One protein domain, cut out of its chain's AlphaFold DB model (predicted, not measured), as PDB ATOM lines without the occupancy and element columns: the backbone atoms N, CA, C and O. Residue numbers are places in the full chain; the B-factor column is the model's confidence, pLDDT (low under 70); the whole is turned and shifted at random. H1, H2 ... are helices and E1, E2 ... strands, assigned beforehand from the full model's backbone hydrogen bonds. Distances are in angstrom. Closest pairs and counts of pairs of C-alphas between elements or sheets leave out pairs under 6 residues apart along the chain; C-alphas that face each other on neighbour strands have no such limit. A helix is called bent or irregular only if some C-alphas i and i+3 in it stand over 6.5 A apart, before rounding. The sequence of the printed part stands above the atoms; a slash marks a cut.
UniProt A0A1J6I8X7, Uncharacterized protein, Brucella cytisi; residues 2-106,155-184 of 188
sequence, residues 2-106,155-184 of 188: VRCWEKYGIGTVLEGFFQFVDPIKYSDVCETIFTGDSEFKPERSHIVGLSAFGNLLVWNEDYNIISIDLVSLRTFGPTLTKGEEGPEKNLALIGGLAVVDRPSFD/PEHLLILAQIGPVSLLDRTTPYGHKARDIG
ATOM      1  N   VAL A   2      33.410   4.780 -18.494       49.31
ATOM      2  CA  VAL A   2      34.856   5.103 -18.626       49.31
ATOM      3  C   VAL A   2      35.653   3.975 -19.304       49.31
ATOM      4  O   VAL A   2      36.339   4.220 -20.282       49.31
ATOM      5  N   ARG A   3      35.433   2.708 -18.916       42.94
ATOM      6  CA  ARG A   3      36.085   1.543 -19.551       42.94
ATOM      7  C   ARG A   3      35.705   1.271 -21.017       42.94
ATOM      8  O   ARG A   3      36.502   0.669 -21.723       42.94
ATOM      9  N   CYS A   4      34.505   1.640 -21.480       43.91
ATOM     10  CA  CYS A   4      34.166   1.533 -22.912       43.91
ATOM     11  C   CYS A   4      34.887   2.623 -23.703       43.91
ATOM     12  O   CYS A   4      35.409   2.350 -24.777       43.91
ATOM     13  N   TRP A   5      34.958   3.825 -23.136       55.44
ATOM     14  CA  TRP A   5      35.640   4.972 -23.722       55.44
ATOM     15  C   TRP A   5      37.162   4.742 -23.804       55.44
ATOM     16  O   TRP A   5      37.755   4.924 -24.860       55.44
ATOM     17  N   GLU A   6      37.771   4.185 -22.750       49.56
ATOM     18  CA  GLU A   6      39.183   3.758 -22.730       49.56
ATOM     19  C   GLU A   6      39.494   2.605 -23.702       49.56
ATOM     20  O   GLU A   6      40.629   2.473 -24.153       49.56
ATOM     21  N   LYS A   7      38.512   1.745 -24.012       44.47
ATOM     22  CA  LYS A   7      38.726   0.515 -24.797       44.47
ATOM     23  C   LYS A   7      38.404   0.659 -26.285       44.47
ATOM     24  O   LYS A   7      39.070   0.024 -27.096       44.47
ATOM     25  N   TYR A   8      37.383   1.438 -26.640       51.00
ATOM     26  CA  TYR A   8      36.947   1.632 -28.029       51.00
ATOM     27  C   TYR A   8      37.333   3.002 -28.593       51.00
ATOM     28  O   TYR A   8      37.347   3.161 -29.811       51.00
ATOM     29  N   GLY A   9      37.715   3.948 -27.727       59.28
ATOM     30  CA  GLY A   9      38.140   5.281 -28.127       59.28
ATOM     31  C   GLY A   9      37.053   6.085 -28.838       59.28
ATOM     32  O   GLY A   9      35.882   5.710 -28.908       59.28
ATOM     33  N   ILE A  10      37.483   7.222 -29.369       66.50
ATOM     34  CA  ILE A  10      36.727   8.046 -30.305       66.50
ATOM     35  C   ILE A  10      36.851   7.397 -31.691       66.50
ATOM     36  O   ILE A  10      37.954   7.029 -32.101       66.50
ATOM     37  N   GLY A  11      35.747   7.235 -32.424       72.38
ATOM     38  CA  GLY A  11      35.804   6.550 -33.716       72.38
ATOM     39  C   GLY A  11      34.460   6.273 -34.372       72.38
ATOM     40  O   GLY A  11      33.397   6.436 -33.778       72.38
ATOM     41  N   THR A  12      34.524   5.839 -35.628       81.44
ATOM     42  CA  THR A  12      33.357   5.553 -36.468       81.44
ATOM     43  C   THR A  12      33.045   4.060 -36.519       81.44
ATOM     44  O   THR A  12      33.951   3.238 -36.660       81.44
ATOM     45  N   VAL A  13      31.763   3.712 -36.516       83.25
ATOM     46  CA  VAL A  13      31.237   2.362 -36.764       83.25
ATOM     47  C   VAL A  13      30.262   2.392 -37.944       83.25
ATOM     48  O   VAL A  13      29.956   3.464 -38.470       83.25
ATOM     49  N   LEU A  14      29.794   1.217 -38.384       83.12
ATOM     50  CA  LEU A  14      28.802   1.090 -39.465       83.12
ATOM     51  C   LEU A  14      29.213   1.869 -40.730       83.12
ATOM     52  O   LEU A  14      28.452   2.656 -41.280       83.12
ATOM     53  N   GLU A  15      30.475   1.709 -41.139       84.50
ATOM     54  CA  GLU A  15      31.059   2.394 -42.303       84.50
ATOM     55  C   GLU A  15      30.993   3.936 -42.258       84.50
ATOM     56  O   GLU A  15      31.014   4.594 -43.298       84.50
ATOM     57  N   GLY A  16      30.954   4.527 -41.059       84.38
ATOM     58  CA  GLY A  16      30.851   5.978 -40.873       84.38
ATOM     59  C   GLY A  16      29.426   6.474 -40.651       84.38
ATOM     60  O   GLY A  16      29.223   7.678 -40.535       84.38
ATOM     61  N   PHE A  17      28.446   5.571 -40.571       89.69
ATOM     62  CA  PHE A  17      27.064   5.931 -40.271       89.69
ATOM     63  C   PHE A  17      26.872   6.413 -38.830       89.69
ATOM     64  O   PHE A  17      25.969   7.197 -38.553       89.69
ATOM     65  N   PHE A  18      27.714   5.963 -37.903       91.44
ATOM     66  CA  PHE A  18      27.676   6.408 -36.517       91.44
ATOM     67  C   PHE A  18      29.084   6.617 -35.986       91.44
ATOM     68  O   PHE A  18      30.019   5.911 -36.369       91.44
ATOM     69  N   GLN A  19      29.230   7.573 -35.079       91.88
ATOM     70  CA  GLN A  19      30.498   7.885 -34.438       91.88
ATOM     71  C   GLN A  19      30.321   8.069 -32.934       91.88
ATOM     72  O   GLN A  19      29.368   8.705 -32.486       91.88
ATOM     73  N   PHE A  20      31.252   7.509 -32.164       90.56
ATOM     74  CA  PHE A  20      31.439   7.852 -30.758       90.56
ATOM     75  C   PHE A  20      32.290   9.109 -30.671       90.56
ATOM     76  O   PHE A  20      33.298   9.211 -31.374       90.56
ATOM     77  N   VAL A  21      31.891  10.037 -29.807       91.06
ATOM     78  CA  VAL A  21      32.518  11.358 -29.694       91.06
ATOM     79  C   VAL A  21      33.001  11.653 -28.283       91.06
ATOM     80  O   VAL A  21      32.694  10.924 -27.337       91.06
ATOM     81  N   ASP A  22      33.784  12.723 -28.165       90.81
ATOM     82  CA  ASP A  22      34.153  13.317 -26.887       90.81
ATOM     83  C   ASP A  22      33.013  14.177 -26.338       90.81
ATOM     84  O   ASP A  22      32.736  15.230 -26.920       90.81
ATOM     85  N   PRO A  23      32.373  13.786 -25.217       91.56
ATOM     86  CA  PRO A  23      31.289  14.565 -24.630       91.56
ATOM     87  C   PRO A  23      31.688  16.004 -24.294       91.56
ATOM     88  O   PRO A  23      30.839  16.888 -24.360       91.56
ATOM     89  N   ILE A  24      32.969  16.258 -23.990       91.62
ATOM     90  CA  ILE A  24      33.467  17.601 -23.664       91.62
ATOM     91  C   ILE A  24      33.334  18.532 -24.874       91.62
ATOM     92  O   ILE A  24      32.958  19.686 -24.720       91.62
ATOM     93  N   LYS A  25      33.571  18.038 -26.096       93.69
ATOM     94  CA  LYS A  25      33.461  18.844 -27.325       93.69
ATOM     95  C   LYS A  25      32.015  19.230 -27.662       93.69
ATOM     96  O   LYS A  25      31.787  20.169 -28.419       93.69
ATOM     97  N   TYR A  26      31.047  18.499 -27.114       95.81
ATOM     98  CA  TYR A  26      29.619  18.684 -27.357       95.81
ATOM     99  C   TYR A  26      28.887  19.260 -26.133       95.81
ATOM    100  O   TYR A  26      27.654  19.263 -26.115       95.81
ATOM    101  N   SER A  27      29.618  19.766 -25.129       94.44
ATOM    102  CA  SER A  27      29.039  20.348 -23.911       94.44
ATOM    103  C   SER A  27      28.044  21.458 -24.225       94.44
ATOM    104  O   SER A  27      26.937  21.428 -23.707       94.44
ATOM    105  N   ASP A  28      28.388  22.367 -25.139       96.38
ATOM    106  CA  ASP A  28      27.566  23.540 -25.460       96.38
ATOM    107  C   ASP A  28      26.258  23.143 -26.157       96.38
ATOM    108  O   ASP A  28      25.205  23.743 -25.935       96.38
ATOM    109  N   VAL A  29      26.306  22.093 -26.986       97.00
ATOM    110  CA  VAL A  29      25.113  21.504 -27.614       97.00
ATOM    111  C   VAL A  29      24.224  20.883 -26.538       97.00
ATOM    112  O   VAL A  29      23.019  21.123 -26.520       97.00
ATOM    113  N   CYS A  30      24.818  20.111 -25.625       95.00
ATOM    114  CA  CYS A  30      24.107  19.482 -24.515       95.00
ATOM    115  C   CYS A  30      23.451  20.531 -23.604       95.00
ATOM    116  O   CYS A  30      22.260  20.446 -23.310       95.00
ATOM    117  N   GLU A  31      24.206  21.563 -23.226       95.94
ATOM    118  CA  GLU A  31      23.729  22.695 -22.439       95.94
ATOM    119  C   GLU A  31      22.575  23.395 -23.150       95.94
ATOM    120  O   GLU A  31      21.509  23.546 -22.560       95.94
ATOM    121  N   THR A  32      22.713  23.717 -24.436       96.50
ATOM    122  CA  THR A  32      21.648  24.377 -25.208       96.50
ATOM    123  C   THR A  32      20.346  23.568 -25.221       96.50
ATOM    124  O   THR A  32      19.273  24.145 -25.061       96.50
ATOM    125  N   ILE A  33      20.419  22.240 -25.370       95.38
ATOM    126  CA  ILE A  33      19.233  21.366 -25.400       95.38
ATOM    127  C   ILE A  33      18.536  21.311 -24.036       95.38
ATOM    128  O   ILE A  33      17.308  21.349 -23.964       95.38
ATOM    129  N   PHE A  34      19.310  21.168 -22.960       94.69
ATOM    130  CA  PHE A  34      18.789  20.809 -21.639       94.69
ATOM    131  C   PHE A  34      18.690  21.982 -20.658       94.69
ATOM    132  O   PHE A  34      18.170  21.820 -19.552       94.69
ATOM    133  N   THR A  35      19.164  23.172 -21.035       93.62
ATOM    134  CA  THR A  35      19.112  24.362 -20.176       93.62
ATOM    135  C   THR A  35      17.689  24.623 -19.693       93.62
ATOM    136  O   THR A  35      16.750  24.743 -20.483       93.62
ATOM    137  N   GLY A  36      17.545  24.713 -18.368       89.94
ATOM    138  CA  GLY A  36      16.280  24.991 -17.690       89.94
ATOM    139  C   GLY A  36      15.285  23.827 -17.639       89.94
ATOM    140  O   GLY A  36      14.191  24.000 -17.103       89.94
ATOM    141  N   ASP A  37      15.649  22.630 -18.111       91.19
ATOM    142  CA  ASP A  37      14.808  21.446 -17.933       91.19
ATOM    143  C   ASP A  37      14.725  21.048 -16.451       91.19
ATOM    144  O   ASP A  37      15.711  21.087 -15.703       91.19
ATOM    145  N   SER A  38      13.541  20.646 -15.993       87.25
ATOM    146  CA  SER A  38      13.337  20.211 -14.610       87.25
ATOM    147  C   SER A  38      13.950  18.839 -14.320       87.25
ATOM    148  O   SER A  38      14.400  18.625 -13.196       87.25
ATOM    149  N   GLU A  39      13.995  17.949 -15.314       86.44
ATOM    150  CA  GLU A  39      14.395  16.544 -15.169       86.44
ATOM    151  C   GLU A  39      15.788  16.291 -15.759       86.44
ATOM    152  O   GLU A  39      16.668  15.762 -15.080       86.44
ATOM    153  N   PHE A  40      16.030  16.714 -16.999       89.00
ATOM    154  CA  PHE A  40      17.289  16.477 -17.702       89.00
ATOM    155  C   PHE A  40      18.273  17.609 -17.444       89.00
ATOM    156  O   PHE A  40      18.252  18.634 -18.112       89.00
ATOM    157  N   LYS A  41      19.154  17.438 -16.460       90.88
ATOM    158  CA  LYS A  41      20.176  18.447 -16.160       90.88
ATOM    159  C   LYS A  41      21.350  18.360 -17.145       90.88
ATOM    160  O   LYS A  41      21.831  17.240 -17.366       90.88
ATOM    161  N   PRO A  42      21.837  19.486 -17.709       92.56
ATOM    162  CA  PRO A  42      23.012  19.496 -18.582       92.56
ATOM    163  C   PRO A  42      24.236  18.822 -17.957       92.56
ATOM    164  O   PRO A  42      24.889  18.011 -18.600       92.56
ATOM    165  N   GLU A  43      24.498  19.065 -16.671       93.25
ATOM    166  CA  GLU A  43      25.692  18.565 -15.970       93.25
ATOM    167  C   GLU A  43      25.659  17.045 -15.756       93.25
ATOM    168  O   GLU A  43      26.672  16.431 -15.426       93.25
ATOM    169  N   ARG A  44      24.479  16.439 -15.926       92.31
ATOM    170  CA  ARG A  44      24.216  15.001 -15.781       92.31
ATOM    171  C   ARG A  44      23.893  14.339 -17.120       92.31
ATOM    172  O   ARG A  44      23.444  13.192 -17.132       92.31
ATOM    173  N   SER A  45      24.079  15.054 -18.231       92.56
ATOM    174  CA  SER A  45      23.755  14.607 -19.584       92.56
ATOM    175  C   SER A  45      24.976  14.747 -20.486       92.56
ATOM    176  O   SER A  45      25.595  15.801 -20.566       92.56
ATOM    177  N   HIS A  46      25.324  13.671 -21.187       92.44
ATOM    178  CA  HIS A  46      26.583  13.568 -21.923       92.44
ATOM    179  C   HIS A  46      26.312  13.048 -23.332       92.44
ATOM    180  O   HIS A  46      25.823  11.928 -23.491       92.44
ATOM    181  N   ILE A  47      26.620  13.830 -24.369       93.62
ATOM    182  CA  ILE A  47      26.534  13.360 -25.761       93.62
ATOM    183  C   ILE A  47      27.707  12.408 -26.006       93.62
ATOM    184  O   ILE A  47      28.860  12.824 -26.015       93.62
ATOM    185  N   VAL A  48      27.414  11.120 -26.182       91.25
ATOM    186  CA  VAL A  48      28.433  10.060 -26.302       91.25
ATOM    187  C   VAL A  48      28.591   9.540 -27.730       91.25
ATOM    188  O   VAL A  48      29.554   8.837 -28.031       91.25
ATOM    189  N   GLY A  49      27.670   9.889 -28.626       91.56
ATOM    190  CA  GLY A  49      27.775   9.571 -30.043       91.56
ATOM    191  C   GLY A  49      26.719  10.273 -30.882       91.56
ATOM    192  O   GLY A  49      25.778  10.863 -30.348       91.56
ATOM    193  N   LEU A  50      26.878  10.201 -32.199       93.19
ATOM    194  CA  LEU A  50      25.911  10.728 -33.157       93.19
ATOM    195  C   LEU A  50      25.896   9.950 -34.478       93.19
ATOM    196  O   LEU A  50      26.897   9.349 -34.874       93.19
ATOM    197  N   SER A  51      24.751   9.976 -35.163       93.81
ATOM    198  CA  SER A  51      24.600   9.453 -36.526       93.81
ATOM    199  C   SER A  51      25.298  10.341 -37.562       93.81
ATOM    200  O   SER A  51      25.666  11.483 -37.288       93.81
ATOM    201  N   ALA A  52      25.398   9.857 -38.797       95.19
ATOM    202  CA  ALA A  52      25.895  10.608 -39.944       95.19
ATOM    203  C   ALA A  52      25.071  11.867 -40.267       95.19
ATOM    204  O   ALA A  52      25.557  12.718 -41.005       95.19
ATOM    205  N   PHE A  53      23.863  12.003 -39.712       95.31
ATOM    206  CA  PHE A  53      22.977  13.158 -39.893       95.31
ATOM    207  C   PHE A  53      22.756  13.964 -38.610       95.31
ATOM    208  O   PHE A  53      22.041  14.964 -38.628       95.31
ATOM    209  N   GLY A  54      23.391  13.571 -37.500       93.69
ATOM    210  CA  GLY A  54      23.338  14.330 -36.254       93.69
ATOM    211  C   GLY A  54      22.297  13.878 -35.230       93.69
ATOM    212  O   GLY A  54      22.066  14.603 -34.265       93.69
ATOM    213  N   ASN A  55      21.689  12.694 -35.373       92.25
ATOM    214  CA  ASN A  55      20.888  12.102 -34.293       92.25
ATOM    215  C   ASN A  55      21.824  11.756 -33.135       92.25
ATOM    216  O   ASN A  55      22.756  10.969 -33.305       92.25
ATOM    217  N   LEU A  56      21.580  12.342 -31.971       93.38
ATOM    218  CA  LEU A  56      22.441  12.249 -30.803       93.38
ATOM    219  C   LEU A  56      22.109  11.011 -29.978       93.38
ATOM    220  O   LEU A  56      20.942  10.732 -29.709       93.38
ATOM    221  N   LEU A  57      23.144  10.331 -29.500       91.19
ATOM    222  CA  LEU A  57      23.064   9.367 -28.413       91.19
ATOM    223  C   LEU A  57      23.560  10.053 -27.139       91.19
ATOM    224  O   LEU A  57      24.753  10.314 -26.983       91.19
ATOM    225  N   VAL A  58      22.637  10.355 -26.235       91.19
ATOM    226  CA  VAL A  58      22.911  11.031 -24.968       91.19
ATOM    227  C   VAL A  58      22.858  10.014 -23.845       91.19
ATOM    228  O   VAL A  58      21.906   9.247 -23.737       91.19
ATOM    229  N   TRP A  59      23.862  10.013 -22.981       89.31
ATOM    230  CA  TRP A  59      23.792   9.342 -21.696       89.31
ATOM    231  C   TRP A  59      23.416  10.335 -20.608       89.31
ATOM    232  O   TRP A  59      24.185  11.241 -20.299       89.31
ATOM    233  N   ASN A  60      22.251  10.131 -20.012       88.56
ATOM    234  CA  ASN A  60      21.845  10.797 -18.793       88.56
ATOM    235  C   ASN A  60      22.110   9.881 -17.582       88.56
ATOM    236  O   ASN A  60      21.847   8.674 -17.617       88.56
ATOM    237  N   GLU A  61      22.654  10.445 -16.507       87.44
ATOM    238  CA  GLU A  61      23.057   9.681 -15.320       87.44
ATOM    239  C   GLU A  61      21.885   9.065 -14.542       87.44
ATOM    240  O   GLU A  61      22.080   8.026 -13.891       87.44
ATOM    241  N   ASP A  62      20.704   9.683 -14.643       83.62
ATOM    242  CA  ASP A  62      19.469   9.320 -13.941       83.62
ATOM    243  C   ASP A  62      18.535   8.487 -14.830       83.62
ATOM    244  O   ASP A  62      17.996   7.471 -14.399       83.62
ATOM    245  N   TYR A  63      18.401   8.882 -16.097       79.19
ATOM    246  CA  TYR A  63      17.425   8.332 -17.043       79.19
ATOM    247  C   TYR A  63      18.037   7.427 -18.127       79.19
ATOM    248  O   TYR A  63      17.342   6.999 -19.049       79.19
ATOM    249  N   ASN A  64      19.326   7.090 -18.012       83.06
ATOM    250  CA  ASN A  64      20.081   6.281 -18.973       83.06
ATOM    251  C   ASN A  64      20.152   6.909 -20.380       83.06
ATOM    252  O   ASN A  64      20.391   8.103 -20.530       83.06
ATOM    253  N   ILE A  65      20.081   6.084 -21.428       83.12
ATOM    254  CA  ILE A  65      20.334   6.499 -22.806       83.12
ATOM    255  C   ILE A  65      19.088   7.132 -23.418       83.12
ATOM    256  O   ILE A  65      18.011   6.538 -23.419       83.12
ATOM    257  N   ILE A  66      19.281   8.306 -24.008       85.25
ATOM    258  CA  ILE A  66      18.276   9.095 -24.709       85.25
ATOM    259  C   ILE A  66      18.772   9.302 -26.140       85.25
ATOM    260  O   ILE A  66      19.926   9.664 -26.356       85.25
ATOM    261  N   SER A  67      17.907   9.063 -27.127       87.81
ATOM    262  CA  SER A  67      18.197   9.398 -28.525       87.81
ATOM    263  C   SER A  67      17.465  10.677 -28.906       87.81
ATOM    264  O   SER A  67      16.252  10.760 -28.703       87.81
ATOM    265  N   ILE A  68      18.178  11.672 -29.430       91.25
ATOM    266  CA  ILE A  68      17.611  12.972 -29.804       91.25
ATOM    267  C   ILE A  68      17.836  13.211 -31.290       91.25
ATOM    268  O   ILE A  68      18.966  13.235 -31.762       91.25
ATOM    269  N   ASP A  69      16.754  13.434 -32.022       92.38
ATOM    270  CA  ASP A  69      16.792  13.904 -33.397       92.38
ATOM    271  C   ASP A  69      16.668  15.433 -33.398       92.38
ATOM    272  O   ASP A  69      15.591  15.986 -33.158       92.38
ATOM    273  N   LEU A  70      17.784  16.122 -33.654       92.62
ATOM    274  CA  LEU A  70      17.817  17.582 -33.757       92.62
ATOM    275  C   LEU A  70      17.324  18.111 -35.108       92.62
ATOM    276  O   LEU A  70      16.959  19.280 -35.198       92.62
ATOM    277  N   VAL A  71      17.270  17.277 -36.149       91.12
ATOM    278  CA  VAL A  71      16.722  17.674 -37.452       91.12
ATOM    279  C   VAL A  71      15.205  17.836 -37.348       91.12
ATOM    280  O   VAL A  71      14.642  18.767 -37.924       91.12
ATOM    281  N   SER A  72      14.537  16.953 -36.597       89.38
ATOM    282  CA  SER A  72      13.094  17.036 -36.330       89.38
ATOM    283  C   SER A  72      12.722  17.656 -34.977       89.38
ATOM    284  O   SER A  72      11.530  17.857 -34.724       89.38
ATOM    285  N   LEU A  73      13.715  17.986 -34.139       91.12
ATOM    286  CA  LEU A  73      13.573  18.477 -32.759       91.12
ATOM    287  C   LEU A  73      12.696  17.558 -31.895       91.12
ATOM    288  O   LEU A  73      11.760  17.999 -31.224       91.12
ATOM    289  N   ARG A  74      12.971  16.250 -31.928       90.50
ATOM    290  CA  ARG A  74      12.177  15.226 -31.235       90.50
ATOM    291  C   ARG A  74      13.044  14.219 -30.502       90.50
ATOM    292  O   ARG A  74      14.143  13.872 -30.921       90.50
ATOM    293  N   THR A  75      12.486  13.669 -29.434       87.88
ATOM    294  CA  THR A  75      13.026  12.484 -28.771       87.88
ATOM    295  C   THR A  75      11.901  11.557 -28.325       87.88
ATOM    296  O   THR A  75      10.773  11.992 -28.086       87.88
ATOM    297  N   PHE A  76      12.208  10.266 -28.220       76.12
ATOM    298  CA  PHE A  76      11.301   9.246 -27.705       76.12
ATOM    299  C   PHE A  76      11.889   8.636 -26.441       76.12
ATOM    300  O   PHE A  76      13.025   8.163 -26.452       76.12
ATOM    301  N   GLY A  77      11.089   8.563 -25.380       61.44
ATOM    302  CA  GLY A  77      11.505   7.963 -24.118       61.44
ATOM    303  C   GLY A  77      10.555   6.869 -23.651       61.44
ATOM    304  O   GLY A  77       9.471   7.208 -23.193       61.44
ATOM    305  N   PRO A  78      10.931   5.578 -23.700       47.59
ATOM    306  CA  PRO A  78      10.144   4.529 -23.053       47.59
ATOM    307  C   PRO A  78      10.253   4.578 -21.518       47.59
ATOM    308  O   PRO A  78       9.289   4.261 -20.836       47.59
ATOM    309  N   THR A  79      11.391   5.023 -20.974       52.38
ATOM    310  CA  THR A  79      11.648   5.150 -19.521       52.38
ATOM    311  C   THR A  79      11.345   6.557 -18.983       52.38
ATOM    312  O   THR A  79      11.477   6.812 -17.795       52.38
ATOM    313  N   LEU A  80      10.953   7.493 -19.857       53.91
ATOM    314  CA  LEU A  80      10.765   8.907 -19.504       53.91
ATOM    315  C   LEU A  80       9.310   9.252 -19.149       53.91
ATOM    316  O   LEU A  80       9.043  10.347 -18.672       53.91
ATOM    317  N   THR A  81       8.362   8.342 -19.397       49.75
ATOM    318  CA  THR A  81       6.921   8.605 -19.218       49.75
ATOM    319  C   THR A  81       6.283   7.806 -18.083       49.75
ATOM    320  O   THR A  81       5.145   8.081 -17.703       49.75
ATOM    321  N   LYS A  82       7.003   6.850 -17.488       46.25
ATOM    322  CA  LYS A  82       6.557   6.078 -16.323       46.25
ATOM    323  C   LYS A  82       7.743   5.864 -15.397       46.25
ATOM    324  O   LYS A  82       8.781   5.416 -15.862       46.25
ATOM    325  N   GLY A  83       7.580   6.191 -14.113       47.19
ATOM    326  CA  GLY A  83       8.591   6.052 -13.054       47.19
ATOM    327  C   GLY A  83       8.951   4.603 -12.709       47.19
ATOM    328  O   GLY A  83       8.959   4.230 -11.542       47.19
ATOM    329  N   GLU A  84       9.190   3.779 -13.725       51.19
ATOM    330  CA  GLU A  84       9.712   2.426 -13.609       51.19
ATOM    331  C   GLU A  84      11.242   2.489 -13.601       51.19
ATOM    332  O   GLU A  84      11.850   3.264 -14.344       51.19
ATOM    333  N   GLU A  85      11.876   1.667 -12.764       55.00
ATOM    334  CA  GLU A  85      13.327   1.504 -12.805       55.00
ATOM    335  C   GLU A  85      13.726   0.997 -14.196       55.00
ATOM    336  O   GLU A  85      13.333  -0.090 -14.629       55.00
ATOM    337  N   GLY A  86      14.475   1.824 -14.926       57.84
ATOM    338  CA  GLY A  86      14.980   1.471 -16.245       57.84
ATOM    339  C   GLY A  86      15.884   0.234 -16.204       57.84
ATOM    340  O   GLY A  86      16.403  -0.133 -15.147       57.84
ATOM    341  N   PRO A  87      16.124  -0.409 -17.361       61.12
ATOM    342  CA  PRO A  87      17.037  -1.542 -17.435       61.12
ATOM    343  C   PRO A  87      18.428  -1.166 -16.902       61.12
ATOM    344  O   PRO A  87      18.830   0.000 -16.944       61.12
ATOM    345  N   GLU A  88      19.186  -2.166 -16.439       70.88
ATOM    346  CA  GLU A  88      20.568  -1.984 -15.983       70.88
ATOM    347  C   GLU A  88      21.369  -1.138 -16.991       70.88
ATOM    348  O   GLU A  88      21.254  -1.334 -18.203       70.88
ATOM    349  N   LYS A  89      22.213  -0.216 -16.510       66.94
ATOM    350  CA  LYS A  89      22.917   0.784 -17.339       66.94
ATOM    351  C   LYS A  89      23.625   0.184 -18.564       66.94
ATOM    352  O   LYS A  89      23.618   0.782 -19.639       66.94
ATOM    353  N   ASN A  90      24.215  -1.005 -18.421       66.31
ATOM    354  CA  ASN A  90      24.872  -1.710 -19.525       66.31
ATOM    355  C   ASN A  90      23.872  -2.215 -20.577       66.31
ATOM    356  O   ASN A  90      24.120  -2.075 -21.771       66.31
ATOM    357  N   LEU A  91      22.730  -2.757 -20.149       68.69
ATOM    358  CA  LEU A  91      21.652  -3.187 -21.041       68.69
ATOM    359  C   LEU A  91      21.003  -1.996 -21.748       68.69
ATOM    360  O   LEU A  91      20.713  -2.087 -22.938       68.69
ATOM    361  N   ALA A  92      20.838  -0.868 -21.052       68.81
ATOM    362  CA  ALA A  92      20.352   0.371 -21.653       68.81
ATOM    363  C   ALA A  92      21.296   0.872 -22.761       68.81
ATOM    364  O   ALA A  92      20.840   1.245 -23.840       68.81
ATOM    365  N   LEU A  93      22.614   0.817 -22.529       68.38
ATOM    366  CA  LEU A  93      23.618   1.160 -23.538       68.38
ATOM    367  C   LEU A  93      23.584   0.212 -24.739       68.38
ATOM    368  O   LEU A  93      23.568   0.672 -25.877       68.38
ATOM    369  N   ILE A  94      23.527  -1.100 -24.500       71.31
ATOM    370  CA  ILE A  94      23.425  -2.097 -25.574       71.31
ATOM    371  C   ILE A  94      22.142  -1.880 -26.387       71.31
ATOM    372  O   ILE A  94      22.194  -1.882 -27.614       71.31
ATOM    373  N   GLY A  95      21.008  -1.637 -25.727       71.38
ATOM    374  CA  GLY A  95      19.736  -1.338 -26.385       71.38
ATOM    375  C   GLY A  95      19.782  -0.053 -27.215       71.38
ATOM    376  O   GLY A  95      19.313  -0.043 -28.351       71.38
ATOM    377  N   GLY A  96      20.401   1.006 -26.685       71.62
ATOM    378  CA  GLY A  96      20.607   2.269 -27.396       71.62
ATOM    379  C   GLY A  96      21.516   2.133 -28.621       71.62
ATOM    380  O   GLY A  96      21.259   2.747 -29.648       71.62
ATOM    381  N   LEU A  97      22.536   1.278 -28.563       73.12
ATOM    382  CA  LEU A  97      23.384   0.987 -29.724       73.12
ATOM    383  C   LEU A  97      22.691   0.066 -30.737       73.12
ATOM    384  O   LEU A  97      22.884   0.221 -31.939       73.12
ATOM    385  N   ALA A  98      21.831  -0.846 -30.280       72.19
ATOM    386  CA  ALA A  98      21.088  -1.754 -31.152       72.19
ATOM    387  C   ALA A  98      20.066  -1.039 -32.059       72.19
ATOM    388  O   ALA A  98      19.622  -1.619 -33.052       72.19
ATOM    389  N   VAL A  99      19.669   0.200 -31.739       70.62
ATOM    390  CA  VAL A  99      18.780   0.991 -32.608       70.62
ATOM    391  C   VAL A  99      19.519   1.767 -33.696       70.62
ATOM    392  O   VAL A  99      18.884   2.152 -34.672       70.62
ATOM    393  N   VAL A 100      20.836   1.955 -33.566       72.44
ATOM    394  CA  VAL A 100      21.638   2.737 -34.519       72.44
ATOM    395  C   VAL A 100      21.712   2.061 -35.891       72.44
ATOM    396  O   VAL A 100      21.707   2.740 -36.907       72.44
ATOM    397  N   ASP A 101      21.716   0.729 -35.942       71.88
ATOM    398  CA  ASP A 101      21.764  -0.046 -37.196       71.88
ATOM    399  C   ASP A 101      20.370  -0.263 -37.832       71.88
ATOM    400  O   ASP A 101      20.180  -1.058 -38.751       71.88
ATOM    401  N   ARG A 102      19.325   0.404 -37.320       74.25
ATOM    402  CA  ARG A 102      17.966   0.280 -37.870       74.25
ATOM    403  C   ARG A 102      17.774   1.235 -39.056       74.25
ATOM    404  O   ARG A 102      18.209   2.378 -38.980       74.25
ATOM    405  N   PRO A 103      16.990   0.858 -40.087       71.44
ATOM    406  CA  PRO A 103      16.674   1.751 -41.211       71.44
ATOM    407  C   PRO A 103      16.017   3.081 -40.812       71.44
ATOM    408  O   PRO A 103      16.110   4.061 -41.544       71.44
ATOM    409  N   SER A 104      15.345   3.112 -39.656       71.06
ATOM    410  CA  SER A 104      14.722   4.309 -39.082       71.06
ATOM    411  C   SER A 104      15.717   5.323 -38.517       71.06
ATOM    412  O   SER A 104      15.292   6.378 -38.065       71.06
ATOM    413  N   PHE A 105      17.000   4.973 -38.440       77.19
ATOM    414  CA  PHE A 105      18.057   5.863 -37.966       77.19
ATOM    415  C   PHE A 105      18.694   6.662 -39.115       77.19
ATOM    416  O   PHE A 105      19.460   7.587 -38.857       77.19
ATOM    417  N   ASP A 106      18.416   6.283 -40.370       88.00
ATOM    418  CA  ASP A 106      18.828   7.021 -41.568       88.00
ATOM    419  C   ASP A 106      17.834   8.159 -41.828       88.00
ATOM    420  O   ASP A 106      16.632   8.006 -41.596       88.00
ATOM    421  N   PRO A 155      29.657  19.717 -34.228       97.06
ATOM    422  CA  PRO A 155      29.284  20.494 -33.046       97.06
ATOM    423  C   PRO A 155      28.661  21.848 -33.405       97.06
ATOM    424  O   PRO A 155      27.631  22.205 -32.847       97.06
ATOM    425  N   GLU A 156      29.198  22.563 -34.394       97.62
ATOM    426  CA  GLU A 156      28.671  23.855 -34.838       97.62
ATOM    427  C   GLU A 156      27.296  23.708 -35.494       97.62
ATOM    428  O   GLU A 156      26.386  24.478 -35.199       97.62
ATOM    429  N   HIS A 157      27.112  22.717 -36.374       97.81
ATOM    430  CA  HIS A 157      25.822  22.518 -37.036       97.81
ATOM    431  C   HIS A 157      24.737  22.085 -36.042       97.81
ATOM    432  O   HIS A 157      23.620  22.596 -36.091       97.81
ATOM    433  N   LEU A 158      25.072  21.192 -35.108       97.69
ATOM    434  CA  LEU A 158      24.155  20.731 -34.066       97.69
ATOM    435  C   LEU A 158      23.816  21.842 -33.074       97.69
ATOM    436  O   LEU A 158      22.667  21.930 -32.652       97.69
ATOM    437  N   LEU A 159      24.771  22.720 -32.753       97.12
ATOM    438  CA  LEU A 159      24.512  23.896 -31.928       97.12
ATOM    439  C   LEU A 159      23.498  24.829 -32.597       97.12
ATOM    440  O   LEU A 159      22.557  25.269 -31.941       97.12
ATOM    441  N   ILE A 160      23.629  25.073 -33.908       96.56
ATOM    442  CA  ILE A 160      22.635  25.858 -34.655       96.56
ATOM    443  C   ILE A 160      21.261  25.184 -34.577       96.56
ATOM    444  O   ILE A 160      20.281  25.859 -34.283       96.56
ATOM    445  N   LEU A 161      21.176  23.866 -34.804       96.12
ATOM    446  CA  LEU A 161      19.905  23.137 -34.726       96.12
ATOM    447  C   LEU A 161      19.273  23.222 -33.330       96.12
ATOM    448  O   LEU A 161      18.081  23.496 -33.220       96.12
ATOM    449  N   ALA A 162      20.069  23.056 -32.271       95.19
ATOM    450  CA  ALA A 162      19.608  23.146 -30.888       95.19
ATOM    451  C   ALA A 162      19.056  24.541 -30.525       95.19
ATOM    452  O   ALA A 162      18.185  24.652 -29.669       95.19
ATOM    453  N   GLN A 163      19.516  25.603 -31.195       94.44
ATOM    454  CA  GLN A 163      19.042  26.976 -30.978       94.44
ATOM    455  C   GLN A 163      17.746  27.319 -31.733       94.44
ATOM    456  O   GLN A 163      17.144  28.358 -31.460       94.44
ATOM    457  N   ILE A 164      17.290  26.478 -32.670       92.88
ATOM    458  CA  ILE A 164      16.073  26.741 -33.464       92.88
ATOM    459  C   ILE A 164      14.812  26.653 -32.604       92.88
ATOM    460  O   ILE A 164      13.849  27.389 -32.830       92.88
ATOM    461  N   GLY A 165      14.797  25.750 -31.629       90.38
ATOM    462  CA  GLY A 165      13.655  25.546 -30.755       90.38
ATOM    463  C   GLY A 165      13.854  24.372 -29.801       90.38
ATOM    464  O   GLY A 165      14.832  23.635 -29.918       90.38
ATOM    465  N   PRO A 166      12.920  24.183 -28.854       92.00
ATOM    466  CA  PRO A 166      13.019  23.111 -27.878       92.00
ATOM    467  C   PRO A 166      12.812  21.736 -28.521       92.00
ATOM    468  O   PRO A 166      12.060  21.585 -29.489       92.00
ATOM    469  N   VAL A 167      13.425  20.713 -27.926       92.94
ATOM    470  CA  VAL A 167      13.219  19.315 -28.320       92.94
ATOM    471  C   VAL A 167      11.916  18.809 -27.702       92.94
ATOM    472  O   VAL A 167      11.761  18.795 -26.485       92.94
ATOM    473  N   SER A 168      10.972  18.342 -28.514       91.62
ATOM    474  CA  SER A 168       9.729  17.752 -28.014       91.62
ATOM    475  C   SER A 168       9.934  16.298 -27.570       91.62
ATOM    476  O   SER A 168      10.286  15.434 -28.378       91.62
ATOM    477  N   LEU A 169       9.651  16.013 -26.295       89.25
ATOM    478  CA  LEU A 169       9.577  14.656 -25.753       89.25
ATOM    479  C   LEU A 169       8.244  14.018 -26.150       89.25
ATOM    480  O   LEU A 169       7.169  14.521 -25.808       89.25
ATOM    481  N   LEU A 170       8.317  12.901 -26.872       86.44
ATOM    482  CA  LEU A 170       7.159  12.159 -27.362       86.44
ATOM    483  C   LEU A 170       6.935  10.883 -26.542       86.44
ATOM    484  O   LEU A 170       7.858  10.089 -26.339       86.44
ATOM    485  N   ASP A 171       5.689  10.664 -26.122       78.00
ATOM    486  CA  ASP A 171       5.250   9.434 -25.463       78.00
ATOM    487  C   ASP A 171       4.846   8.378 -26.500       78.00
ATOM    488  O   ASP A 171       4.034   8.648 -27.381       78.00
ATOM    489  N   ARG A 172       5.380   7.157 -26.382       66.50
ATOM    490  CA  ARG A 172       5.104   6.021 -27.280       66.50
ATOM    491  C   ARG A 172       3.847   5.225 -26.922       66.50
ATOM    492  O   ARG A 172       3.613   4.173 -27.513       66.50
ATOM    493  N   THR A 173       3.019   5.704 -25.994       62.84
ATOM    494  CA  THR A 173       1.707   5.091 -25.712       62.84
ATOM    495  C   THR A 173       0.768   5.075 -26.926       62.84
ATOM    496  O   THR A 173      -0.189   4.302 -26.934       62.84
ATOM    497  N   THR A 174       1.061   5.844 -27.986       56.28
ATOM    498  CA  THR A 174       0.380   5.757 -29.287       56.28
ATOM    499  C   THR A 174       1.359   5.618 -30.465       56.28
ATOM    500  O   THR A 174       2.509   6.049 -30.359       56.28
ATOM    501  N   PRO A 175       0.928   5.052 -31.618       53.12
ATOM    502  CA  PRO A 175       1.803   4.793 -32.771       53.12
ATOM    503  C   PRO A 175       2.451   6.043 -33.377       53.12
ATOM    504  O   PRO A 175       3.523   5.958 -33.968       53.12
ATOM    505  N   TYR A 176       1.797   7.198 -33.238       59.25
ATOM    506  CA  TYR A 176       2.260   8.483 -33.772       59.25
ATOM    507  C   TYR A 176       3.010   9.326 -32.734       59.25
ATOM    508  O   TYR A 176       3.655  10.306 -33.094       59.25
ATOM    509  N   GLY A 177       2.943   8.914 -31.466       65.81
ATOM    510  CA  GLY A 177       3.478   9.604 -30.307       65.81
ATOM    511  C   GLY A 177       2.749  10.908 -29.981       65.81
ATOM    512  O   GLY A 177       2.641  11.804 -30.816       65.81
ATOM    513  N   HIS A 178       2.257  11.055 -28.752       78.62
ATOM    514  CA  HIS A 178       1.762  12.353 -28.284       78.62
ATOM    515  C   HIS A 178       2.905  13.147 -27.664       78.62
ATOM    516  O   HIS A 178       3.725  12.596 -26.930       78.62
ATOM    517  N   LYS A 179       2.958  14.453 -27.945       86.06
ATOM    518  CA  LYS A 179       3.897  15.350 -27.272       86.06
ATOM    519  C   LYS A 179       3.561  15.386 -25.782       86.06
ATOM    520  O   LYS A 179       2.494  15.867 -25.414       86.06
ATOM    521  N   ALA A 180       4.472  14.879 -24.960       85.38
ATOM    522  CA  ALA A 180       4.349  14.898 -23.510       85.38
ATOM    523  C   ALA A 180       4.699  16.289 -22.971       85.38
ATOM    524  O   ALA A 180       3.890  16.925 -22.301       85.38
ATOM    525  N   ARG A 181       5.893  16.786 -23.319       89.12
ATOM    526  CA  ARG A 181       6.376  18.133 -22.988       89.12
ATOM    527  C   ARG A 181       7.531  18.534 -23.903       89.12
ATOM    528  O   ARG A 181       8.046  17.710 -24.654       89.12
ATOM    529  N   ASP A 182       7.929  19.795 -23.839       91.81
ATOM    530  CA  ASP A 182       9.216  20.234 -24.377       91.81
ATOM    531  C   ASP A 182      10.328  19.985 -23.357       91.81
ATOM    532  O   ASP A 182      10.093  20.064 -22.147       91.81
ATOM    533  N   ILE A 183      11.505  19.628 -23.864       90.81
ATOM    534  CA  ILE A 183      12.756  19.538 -23.119       90.81
ATOM    535  C   ILE A 183      13.430  20.904 -23.134       90.81
ATOM    536  O   ILE A 183      13.436  21.595 -24.158       90.81
ATOM    537  N   GLY A 184      14.001  21.259 -21.989       85.44
ATOM    538  CA  GLY A 184      14.594  22.561 -21.753       85.44
ATOM    539  C   GLY A 184      13.537  23.650 -21.587       85.44
ATOM    540  O   GLY A 184      12.327  23.413 -21.583       85.44
TER     541      GLY A 184
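This is residues 2 to 106 and 155 to 184 of the 188 residues of an uncharacterized protein of Brucella cytisi (UniProt A0A1J6I8X7). A strongly twisted sheet of eight strands runs through the middle of the domain, with H3 along one face, over E4 and E5, and H2 across the opposite face. H4 packs on H2, side by side with it, and H1 sits by the E1 end of the sheet. The printed part has 135 residues, with four named helices and eight named strands in the chain order H1 E1 E2 H2 E3 E4 E5 E6 H3 H4 E7 E8. The sheet is mixed, in the order E1 E2 E3 E4 E5 E6 E7 E8, and the class is mixed, helices and strands. The whole is compact and rounded, with a radius of gyration of the C-alphas of 14.1 A and spans of 36 by 32 by 30 A.

Look first at E3, residues 45 to 51, E4, residues 56 to 60, E5, residues 64 to 69, and E6, residues 74 to 76, a meander in which each strand is the antiparallel neighbour of the one before. Within hydrogen-bond range you find N 48 and O 57, 2.9 A, N 58 and O 66, 2.8 A, and N 69 and O 74, 2.9 A. E2, residues 18 to 20, is antiparallel to E3, with N 19 and O 50 at 2.9 A, and forms a hairpin with edge strand E1, residues 11 to 13, with N 13 and O 18 at 2.8 A. E7, residues 167 to 171, is parallel to E6, with N 75 and O 168 at 3.0 A, and forms a hairpin with edge strand E8, residues 178 to 183, with N 180 and O 169 at 2.8 A. H3, residues 89 to 98, is on the sheet at a height of 9.0 A, along E4 at 9 degrees on the local plane; its closest C-alphas to E5 are those of Ala 92 and Ile 65, 6.2 A. H2, residues 23 to 34, is on the opposite face at a height of 7.9 A, across E3 at 75 degrees on the local plane; Pro 23 and Ile 47 have the closest C-alphas, 5.0 A. H2 is irregular, with C-alphas 25 and 28 at 7.8 A. H4, residues 155 to 164, touches H2 at a shallow tilt of 3 degrees, the same way, closest at the C-alphas of Leu 159 and Val 29, 5.0 A. H1, residues 2 to 8, is not on the sheet and is apart from H2, H3 and H4. In H1, H3 and H4 every O i to N i+4 pair is within hydrogen-bond range, in H2 6 of 8.

Find C-alpha 2 at (34.856, 5.103, -18.626), where H1 begins. E3, 17.7 A long, starts at C-alpha 45, (23.755, 14.607, -19.584); E5 spans 16.6 A, H4 14.6 A, H2 14.3 A and H3 14.2 A. E8 ends at C-alpha 183, (12.756, 19.538, -23.119).

The C-alphas of Glu 6 and Thr 174 are the two farthest apart, 39.4 A. Residues 107 to 154 are not printed, and C-alphas 106 and 155 stand 19.1 A apart across the cut. E6 to H3 is a long link of 12 residues. The mean pLDDT of the printed part is 80.9; residues 2 to 10, 77 to 87, 89 to 93 and 172 to 177 are under 70.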